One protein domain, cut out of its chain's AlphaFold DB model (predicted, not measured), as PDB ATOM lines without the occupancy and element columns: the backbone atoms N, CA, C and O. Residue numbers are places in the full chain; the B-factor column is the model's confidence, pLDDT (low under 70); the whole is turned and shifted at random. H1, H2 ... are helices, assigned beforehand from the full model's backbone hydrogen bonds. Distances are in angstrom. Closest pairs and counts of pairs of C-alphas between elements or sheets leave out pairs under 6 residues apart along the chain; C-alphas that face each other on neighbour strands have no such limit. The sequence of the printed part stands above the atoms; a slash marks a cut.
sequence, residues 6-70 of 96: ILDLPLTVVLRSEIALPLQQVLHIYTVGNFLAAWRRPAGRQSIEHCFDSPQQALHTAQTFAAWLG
ATOM      1  N   ILE A   6     -18.262 -43.262  -3.954       89.62
ATOM      2  CA  ILE A   6     -18.179 -44.131  -5.133       89.62
ATOM      3  C   ILE A   6     -18.446 -43.334  -6.415       89.62
ATOM      4  O   ILE A   6     -17.837 -43.616  -7.440       89.62
ATOM      5  N   LEU A   7     -19.311 -42.314  -6.368       91.31
ATOM      6  CA  LEU A   7     -19.608 -41.478  -7.535       91.31
ATOM      7  C   LEU A   7     -18.395 -40.670  -8.001       91.31
ATOM      8  O   LEU A   7     -18.282 -40.413  -9.196       91.31
ATOM      9  N   ASP A   8     -17.498 -40.321  -7.082       93.25
ATOM     10  CA  ASP A   8     -16.290 -39.544  -7.359       93.25
ATOM     11  C   ASP A   8     -15.095 -40.432  -7.748       93.25
ATOM     12  O   ASP A   8     -14.013 -39.918  -8.034       93.25
ATOM     13  N   LEU A   9     -15.264 -41.764  -7.776       94.62
ATOM     14  CA  LEU A   9     -14.189 -42.669  -8.173       94.62
ATOM     15  C   LEU A   9     -13.791 -42.414  -9.633       94.62
ATOM     16  O   LEU A   9     -14.657 -42.464 -10.518       94.62
ATOM     17  N   PRO A  10     -12.497 -42.175  -9.909       94.81
ATOM     18  CA  PRO A  10     -12.013 -41.951 -11.261       94.81
ATOM     19  C   PRO A  10     -12.069 -43.243 -12.081       94.81
ATOM     20  O   PRO A  10     -11.717 -44.319 -11.593       94.81
ATOM     21  N   LEU A  11     -12.464 -43.134 -13.354       94.31
ATOM     22  CA  LEU A  11     -12.615 -44.293 -14.240       94.31
ATOM     23  C   LEU A  11     -11.316 -45.080 -14.433       94.31
ATOM     24  O   LEU A  11     -11.368 -46.295 -14.548       94.31
ATOM     25  N   THR A  12     -10.160 -44.423 -14.398       93.94
ATOM     26  CA  THR A  12      -8.840 -45.069 -14.515       93.94
ATOM     27  C   THR A  12      -8.490 -45.994 -13.349       93.94
ATOM     28  O   THR A  12      -7.578 -46.801 -13.477       93.94
ATOM     29  N   VAL A  13      -9.186 -45.891 -12.212       92.38
ATOM     30  CA  VAL A  13      -8.993 -46.792 -11.060       92.38
ATOM     31  C   VAL A  13      -9.906 -48.017 -11.141       92.38
ATOM     32  O   VAL A  13      -9.607 -49.047 -10.545       92.38
ATOM     33  N   VAL A  14     -11.023 -47.917 -11.866       92.25
ATOM     34  CA  VAL A  14     -12.074 -48.952 -11.900       92.25
ATOM     35  C   VAL A  14     -12.199 -49.658 -13.248       92.25
ATOM     36  O   VAL A  14     -12.794 -50.730 -13.324       92.25
ATOM     37  N   LEU A  15     -11.646 -49.074 -14.308       93.50
ATOM     38  CA  LEU A  15     -11.599 -49.619 -15.658       93.50
ATOM     39  C   LEU A  15     -10.157 -49.692 -16.136       93.50
ATOM     40  O   LEU A  15      -9.285 -48.959 -15.671       93.50
ATOM     41  N   ARG A  16      -9.932 -50.555 -17.124       90.69
ATOM     42  CA  ARG A  16      -8.657 -50.597 -17.829       90.69
ATOM     43  C   ARG A  16      -8.427 -49.293 -18.594       90.69
ATOM     44  O   ARG A  16      -9.381 -48.675 -19.081       90.69
ATOM     45  N   SER A  17      -7.168 -48.884 -18.707       91.94
ATOM     46  CA  SER A  17      -6.773 -47.619 -19.332       91.94
ATOM     47  C   SER A  17      -7.236 -47.507 -20.784       91.94
ATOM     48  O   SER A  17      -7.598 -46.418 -21.221       91.94
ATOM     49  N   GLU A  18      -7.301 -48.623 -21.510       92.19
ATOM     50  CA  GLU A  18      -7.716 -48.677 -22.917       92.19
ATOM     51  C   GLU A  18      -9.180 -48.257 -23.101       92.19
ATOM     52  O   GLU A  18      -9.535 -47.734 -24.151       92.19
ATOM     53  N   ILE A  19     -10.012 -48.429 -22.070       93.00
ATOM     54  CA  ILE A  19     -11.420 -48.008 -22.056       93.00
ATOM     55  C   ILE A  19     -11.559 -46.652 -21.351       93.00
ATOM     56  O   ILE A  19     -12.271 -45.761 -21.815       93.00
ATOM     57  N   ALA A  20     -10.869 -46.469 -20.221       94.00
ATOM     58  CA  ALA A  20     -10.982 -45.265 -19.406       94.00
ATOM     59  C   ALA A  20     -10.490 -44.007 -20.139       94.00
ATOM     60  O   ALA A  20     -11.119 -42.955 -20.027       94.00
ATOM     61  N   LEU A  21      -9.392 -44.098 -20.896       94.31
ATOM     62  CA  LEU A  21      -8.807 -42.942 -21.577       94.31
ATOM     63  C   LEU A  21      -9.704 -42.403 -22.706       94.31
ATOM     64  O   LEU A  21      -9.969 -41.201 -22.683       94.31
ATOM     65  N   PRO A  22     -10.258 -43.222 -23.626       93.94
ATOM     66  CA  PRO A  22     -11.239 -42.740 -24.601       93.94
ATOM     67  C   PRO A  22     -12.461 -42.078 -23.956       93.94
ATOM     68  O   PRO A  22     -12.877 -41.000 -24.382       93.94
ATOM     69  N   LEU A  23     -12.999 -42.667 -22.882       94.69
ATOM     70  CA  LEU A  23     -14.120 -42.083 -22.139       94.69
ATOM     71  C   LEU A  23     -13.766 -40.697 -21.569       94.69
ATOM     72  O   LEU A  23     -14.580 -39.776 -21.636       94.69
ATOM     73  N   GLN A  24     -12.547 -40.525 -21.056       95.62
ATOM     74  CA  GLN A  24     -12.071 -39.260 -20.492       95.62
ATOM     75  C   GLN A  24     -11.738 -38.208 -21.550       95.62
ATOM     76  O   GLN A  24     -12.074 -37.037 -21.383       95.62
ATOM     77  N   GLN A  25     -11.054 -38.603 -22.619       94.44
ATOM     78  CA  GLN A  25     -10.497 -37.679 -23.605       94.44
ATOM     79  C   GLN A  25     -11.513 -37.283 -24.675       94.44
ATOM     80  O   GLN A  25     -11.496 -36.143 -25.126       94.44
ATOM     81  N   VAL A  26     -12.398 -38.204 -25.067       92.88
ATOM     82  CA  VAL A  26     -13.378 -37.977 -26.140       92.88
ATOM     83  C   VAL A  26     -14.734 -37.573 -25.573       92.88
ATOM     84  O   VAL A  26     -15.366 -36.650 -26.079       92.88
ATOM     85  N   LEU A  27     -15.192 -38.256 -24.519       93.44
ATOM     86  CA  LEU A  27     -16.533 -38.040 -23.959       93.44
ATOM     87  C   LEU A  27     -16.537 -37.180 -22.689       93.44
ATOM     88  O   LEU A  27     -17.613 -36.883 -22.168       93.44
ATOM     89  N   HIS A  28     -15.365 -36.770 -22.191       95.19
ATOM     90  CA  HIS A  28     -15.216 -36.006 -20.948       95.19
ATOM     91  C   HIS A  28     -15.873 -36.688 -19.731       95.19
ATOM     92  O   HIS A  28     -16.420 -36.037 -18.837       95.19
ATOM     93  N   ILE A  29     -15.829 -38.023 -19.693       96.75
ATOM     94  CA  ILE A  29     -16.362 -38.842 -18.604       96.75
ATOM     95  C   ILE A  29     -15.200 -39.268 -17.709       96.75
ATOM     96  O   ILE A  29     -14.426 -40.154 -18.059       96.75
ATOM     97  N   TYR A  30     -15.086 -38.647 -16.535       95.94
ATOM     98  CA  TYR A  30     -13.934 -38.847 -15.648       95.94
ATOM     99  C   TYR A  30     -14.207 -39.780 -14.477       95.94
ATOM    100  O   TYR A  30     -13.298 -40.482 -14.036       95.94
ATOM    101  N   THR A  31     -15.449 -39.810 -13.994       96.25
ATOM    102  CA  THR A  31     -15.837 -40.543 -12.786       96.25
ATOM    103  C   THR A  31     -16.961 -41.541 -13.040       96.25
ATOM    104  O   THR A  31     -17.694 -41.438 -14.031       96.25
ATOM    105  N   VAL A  32     -17.153 -42.472 -12.103       95.31
ATOM    106  CA  VAL A  32     -18.305 -43.392 -12.080       95.31
ATOM    107  C   VAL A  32     -19.632 -42.624 -12.131       95.31
ATOM    108  O   VAL A  32     -20.552 -43.004 -12.858       95.31
ATOM    109  N   GLY A  33     -19.736 -41.505 -11.412       94.31
ATOM    110  CA  GLY A  33     -20.924 -40.656 -11.425       94.31
ATOM    111  C   GLY A  33     -21.188 -40.029 -12.794       94.31
ATOM    112  O   GLY A  33     -22.327 -40.058 -13.271       94.31
ATOM    113  N   ASN A  34     -20.147 -39.514 -13.464       95.19
ATOM    114  CA  ASN A  34     -20.283 -38.997 -14.830       95.19
ATOM    115  C   ASN A  34     -20.724 -40.100 -15.796       95.19
ATOM    116  O   ASN A  34     -21.615 -39.871 -16.615       95.19
ATOM    117  N   PHE A  35     -20.151 -41.297 -15.657       96.31
ATOM    118  CA  PHE A  35     -20.480 -42.445 -16.493       96.31
ATOM    119  C   PHE A  35     -21.962 -42.807 -16.372       96.31
ATOM    120  O   PHE A  35     -22.680 -42.843 -17.369       96.31
ATOM    121  N   LEU A  36     -22.463 -42.991 -15.148       94.56
ATOM    122  CA  LEU A  36     -23.869 -43.326 -14.904       94.56
ATOM    123  C   LEU A  36     -24.831 -42.199 -15.305       94.56
ATOM    124  O   LEU A  36     -25.981 -42.450 -15.675       94.56
ATOM    125  N   ALA A  37     -24.400 -40.940 -15.226       93.94
ATOM    126  CA  ALA A  37     -25.182 -39.813 -15.722       93.94
ATOM    127  C   ALA A  37     -25.304 -39.828 -17.253       93.94
ATOM    128  O   ALA A  37     -26.405 -39.633 -17.773       93.94
ATOM    129  N   ALA A  38     -24.209 -40.102 -17.962       94.94
ATOM    130  CA  ALA A  38     -24.190 -40.207 -19.415       94.94
ATOM    131  C   ALA A  38     -24.940 -41.455 -19.918       94.94
ATOM    132  O   ALA A  38     -25.725 -41.350 -20.860       94.94
ATOM    133  N   TRP A  39     -24.803 -42.593 -19.231       94.75
ATOM    134  CA  TRP A  39     -25.468 -43.860 -19.563       94.75
ATOM    135  C   TRP A  39     -27.002 -43.780 -19.559       94.75
ATOM    136  O   TRP A  39     -27.677 -44.463 -20.326       94.75
ATOM    137  N   ARG A  40     -27.586 -42.925 -18.710       92.06
ATOM    138  CA  ARG A  40     -29.048 -42.727 -18.647       92.06
ATOM    139  C   ARG A  40     -29.627 -42.042 -19.887       92.06
ATOM    140  O   ARG A  40     -30.839 -42.075 -20.080       92.06
ATOM    141  N   ARG A  41     -28.795 -41.394 -20.705       93.50
ATOM    142  CA  ARG A  41     -29.223 -40.697 -21.923       93.50
ATOM    143  C   ARG A  41     -28.989 -41.616 -23.126       93.50
ATOM    144  O   ARG A  41     -27.867 -42.088 -23.265       93.50
ATOM    145  N   PRO A  42     -29.961 -41.821 -24.035       91.12
ATOM    146  CA  PRO A  42     -29.788 -42.719 -25.184       91.12
ATOM    147  C   PRO A  42     -28.556 -42.396 -26.044       91.12
ATOM    148  O   PRO A  42     -27.760 -43.284 -26.329       91.12
ATOM    149  N   ALA A  43     -28.346 -41.116 -26.370       92.25
ATOM    150  CA  ALA A  43     -27.174 -40.677 -27.130       92.25
ATOM    151  C   ALA A  43     -25.858 -40.913 -26.369       92.25
ATOM    152  O   ALA A  43     -24.884 -41.386 -26.941       92.25
ATOM    153  N   GLY A  44     -25.844 -40.637 -25.058       92.12
ATOM    154  CA  GLY A  44     -24.669 -40.863 -24.215       92.12
ATOM    155  C   GLY A  44     -24.334 -42.346 -24.077       92.12
ATOM    156  O   GLY A  44     -23.172 -42.722 -24.180       92.12
ATOM    157  N   ARG A  45     -25.351 -43.196 -23.920       94.38
ATOM    158  CA  ARG A  45     -25.199 -44.650 -23.906       94.38
ATOM    159  C   ARG A  45     -24.572 -45.163 -25.199       94.38
ATOM    160  O   ARG A  45     -23.606 -45.907 -25.122       94.38
ATOM    161  N   GLN A  46     -25.072 -44.728 -26.354       93.69
ATOM    162  CA  GLN A  46     -24.519 -45.137 -27.646       93.69
ATOM    163  C   GLN A  46     -23.051 -44.712 -27.791       93.69
ATOM    164  O   GLN A  46     -22.214 -45.522 -28.177       93.69
ATOM    165  N   SER A  47     -22.707 -43.472 -27.424       94.19
ATOM    166  CA  SER A  47     -21.313 -43.013 -27.424       94.19
ATOM    167  C   SER A  47     -20.417 -43.837 -26.501       94.19
ATOM    168  O   SER A  47     -19.306 -44.179 -26.889       94.19
ATOM    169  N   ILE A  48     -20.898 -44.179 -25.303       95.69
ATOM    170  CA  ILE A  48     -20.154 -45.021 -24.362       95.69
ATOM    171  C   ILE A  48     -19.951 -46.420 -24.941       95.69
ATOM    172  O   ILE A  48     -18.841 -46.926 -24.873       95.69
ATOM    173  N   GLU A  49     -20.984 -47.042 -25.514       95.25
ATOM    174  CA  GLU A  49     -20.903 -48.395 -26.083       95.25
ATOM    175  C   GLU A  49     -19.812 -48.510 -27.165       95.25
ATOM    176  O   GLU A  49     -19.161 -49.547 -27.246       95.25
ATOM    177  N   HIS A  50     -19.536 -47.440 -27.922       94.94
ATOM    178  CA  HIS A  50     -18.440 -47.394 -28.901       94.94
ATOM    179  C   HIS A  50     -17.026 -47.386 -28.294       94.94
ATOM    180  O   HIS A  50     -16.065 -47.638 -29.016       94.94
ATOM    181  N   CYS A  51     -16.874 -47.091 -27.000       93.00
ATOM    182  CA  CYS A  51     -15.584 -47.138 -26.301       93.00
ATOM    183  C   CYS A  51     -15.252 -48.525 -25.725       93.00
ATOM    184  O   CYS A  51     -14.189 -48.692 -25.134       93.00
ATOM    185  N   PHE A  52     -16.163 -49.491 -25.842       94.06
ATOM    186  CA  PHE A  52     -15.995 -50.853 -25.342       94.06
ATOM    187  C   PHE A  52     -15.871 -51.836 -26.507       94.06
ATOM    188  O   PHE A  52     -16.335 -51.565 -27.613       94.06
ATOM    189  N   ASP A  53     -15.318 -53.018 -26.234       91.56
ATOM    190  CA  ASP A  53     -15.198 -54.090 -27.231       91.56
ATOM    191  C   ASP A  53     -16.579 -54.598 -27.675       91.56
ATOM    192  O   ASP A  53     -16.762 -55.086 -28.789       91.56
ATOM    193  N   SER A  54     -17.574 -54.495 -26.786       91.88
ATOM    194  CA  SER A  54     -18.963 -54.835 -27.087       91.88
ATOM    195  C   SER A  54     -19.969 -54.004 -26.276       91.88
ATOM    196  O   SER A  54     -19.700 -53.650 -25.120       91.88
ATOM    197  N   PRO A  55     -21.188 -53.771 -26.806       90.88
ATOM    198  CA  PRO A  55     -22.267 -53.116 -26.061       90.88
ATOM    199  C   PRO A  55     -22.626 -53.833 -24.748       90.88
ATOM    200  O   PRO A  55     -23.021 -53.208 -23.764       90.88
ATOM    201  N   GLN A  56     -22.472 -55.158 -24.709       91.81
ATOM    202  CA  GLN A  56     -22.730 -55.988 -23.535       91.81
ATOM    203  C   GLN A  56     -21.729 -55.702 -22.411       91.81
ATOM    204  O   GLN A  56     -22.129 -55.633 -21.249       91.81
ATOM    205  N   GLN A  57     -20.453 -55.489 -22.744       92.81
ATOM    206  CA  GLN A  57     -19.413 -55.117 -21.781       92.81
ATOM    207  C   GLN A  57     -19.697 -53.735 -21.168       92.81
ATOM    208  O   GLN A  57     -19.605 -53.563 -19.949       92.81
ATOM    209  N   ALA A  58     -20.126 -52.772 -21.991       93.94
ATOM    210  CA  ALA A  58     -20.519 -51.441 -21.529       93.94
ATOM    211  C   ALA A  58     -21.749 -51.497 -20.601       93.94
ATOM    212  O   ALA A  58     -21.752 -50.907 -19.518       93.94
ATOM    213  N   LEU A  59     -22.769 -52.280 -20.976       93.38
ATOM    214  CA  LEU A  59     -23.958 -52.501 -20.153       93.38
ATOM    215  C   LEU A  59     -23.612 -53.146 -18.810       93.38
ATOM    216  O   LEU A  59     -24.085 -52.691 -17.770       93.38
ATOM    217  N   HIS A  60     -22.778 -54.182 -18.822       91.50
ATOM    218  CA  HIS A  60     -22.352 -54.860 -17.606       91.50
ATOM    219  C   HIS A  60     -21.555 -53.929 -16.683       91.50
ATOM    220  O   HIS A  60     -21.742 -53.943 -15.464       91.50
ATOM    221  N   THR A  61     -20.725 -53.059 -17.258       93.81
ATOM    222  CA  THR A  61     -20.009 -52.014 -16.516       93.81
ATOM    223  C   THR A  61     -20.988 -51.056 -15.837       93.81
ATOM    224  O   THR A  61     -20.892 -50.817 -14.633       93.81
ATOM    225  N   ALA A  62     -21.998 -50.575 -16.570       94.19
ATOM    226  CA  ALA A  62     -23.038 -49.713 -16.015       94.19
ATOM    227  C   ALA A  62     -23.820 -50.393 -14.877       94.19
ATOM    228  O   ALA A  62     -24.094 -49.767 -13.854       94.19
ATOM    229  N   GLN A  63     -24.155 -51.675 -15.037       91.62
ATOM    230  CA  GLN A  63     -24.839 -52.467 -14.012       91.62
ATOM    231  C   GLN A  63     -23.972 -52.657 -12.766       91.62
ATOM    232  O   GLN A  63     -24.468 -52.490 -11.656       91.62
ATOM    233  N   THR A  64     -22.683 -52.946 -12.943       93.19
ATOM    234  CA  THR A  64     -21.712 -53.076 -11.848       93.19
ATOM    235  C   THR A  64     -21.606 -51.777 -11.052       93.19
ATOM    236  O   THR A  64     -21.742 -51.785  -9.829       93.19
ATOM    237  N   PHE A  65     -21.461 -50.641 -11.736       93.44
ATOM    238  CA  PHE A  65     -21.427 -49.327 -11.093       93.44
ATOM    239  C   PHE A  65     -22.740 -48.989 -10.379       93.44
ATOM    240  O   PHE A  65     -22.718 -48.447  -9.278       93.44
ATOM    241  N   ALA A  66     -23.891 -49.329 -10.966       89.56
ATOM    242  CA  ALA A  66     -25.187 -49.148 -10.319       89.56
ATOM    243  C   ALA A  66     -25.329 -50.025  -9.062       89.56
ATOM    244  O   ALA A  66     -25.805 -49.546  -8.030       89.56
ATOM    245  N   ALA A  67     -24.853 -51.271  -9.114       89.50
ATOM    246  CA  ALA A  67     -24.871 -52.195  -7.984       89.50
ATOM    247  C   ALA A  67     -24.014 -51.691  -6.810       89.50
ATOM    248  O   ALA A  67     -24.440 -51.794  -5.661       89.50
ATOM    249  N   TRP A  68     -22.858 -51.068  -7.073       89.31
ATOM    250  CA  TRP A  68     -22.037 -50.434  -6.029       89.31
ATOM    251  C   TRP A  68     -22.770 -49.321  -5.272       89.31
ATOM    252  O   TRP A  68     -22.476 -49.058  -4.109       89.31
ATOM    253  N   LEU A  69     -23.741 -48.675  -5.918       86.50
ATOM    254  CA  LEU A  69     -24.561 -47.625  -5.316       86.50
ATOM    255  C   LEU A  69     -25.806 -48.172  -4.603       86.50
ATOM    256  O   LEU A  69     -26.623 -47.383  -4.132       86.50
ATOM    257  N   GLY A  70     -25.977 -49.497  -4.547       81.44
ATOM    258  CA  GLY A  70     -27.185 -50.133  -4.022       81.44
ATOM    259  C   GLY A  70     -28.422 -49.877  -4.887       81.44
ATOM    260  O   GLY A  70     -29.544 -50.049  -4.413       81.44
TER     261      GLY A  70
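This is residues 6 to 70 of the 96 residues of an uncharacterized protein of Phycisphaerae bacterium (UniProt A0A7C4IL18). Three helices, H3, H4 and H5, make a triangle, with the longest helix, H5, along one side and H4 turning a corner with each of the other two. H1, of 4 residues, and H2, of 9 residues, form a second, looser layer over one side of it. The 65 printed residues hold five named helices, H1 to H5 in chain order, and no named strand; the class is all helix. The whole is compact and rounded, with a radius of gyration of the C-alphas of 10.3 A and spans of 26 by 21 by 17 A.

H5, residues 55 to 68, touches H3, residues 32 to 39, with residues 62 to 66 alone; the closest C-alphas, of Leu 36 and Ala 62, are 6.5 A apart. They run opposite ways at a steep tilt of 48 degrees. H4, residues 42 to 49, touches H5 only at the corner, about perpendicular at 77 degrees, with the closest C-alphas, of Glu 49 and Pro 55, 4.9 A apart. H3 and H4 touch only at the corner, the closest C-alphas being those of Trp 39 and Arg 45 at 4.4 A. H2, residues 17 to 25, is close to H4 but not clearly touching, with the closest C-alphas, of Leu 23 and Ile 48, at 7.1 A. H1, residues 11 to 14, and H2 only just touch, only at the corner, with 3 pairs of C-alphas within 8 A and the closest, of Thr 12 and Ala 20, at 5.3 A. H2 and H5 are apart. In H3, H4 and H5 every O i to N i+4 pair is within hydrogen-bond range, in H2 4 of 5; H1 is too short for one.

H5 measures 20.2 A from first to last C-alpha, H2 11.4 A, H4 10.6 A, H3 10.4 A and H1 5.2 A. H1 begins at C-alpha 11, (-12.615, -44.293, -14.240), and H5 ends at C-alpha 68, (-22.037, -50.434, -6.029).

The C-alphas farthest apart, of Val 26 and Gly 70, are 28.8 A apart. The printed part has no cut, no link is long, and no printed residue has a pLDDT under 70.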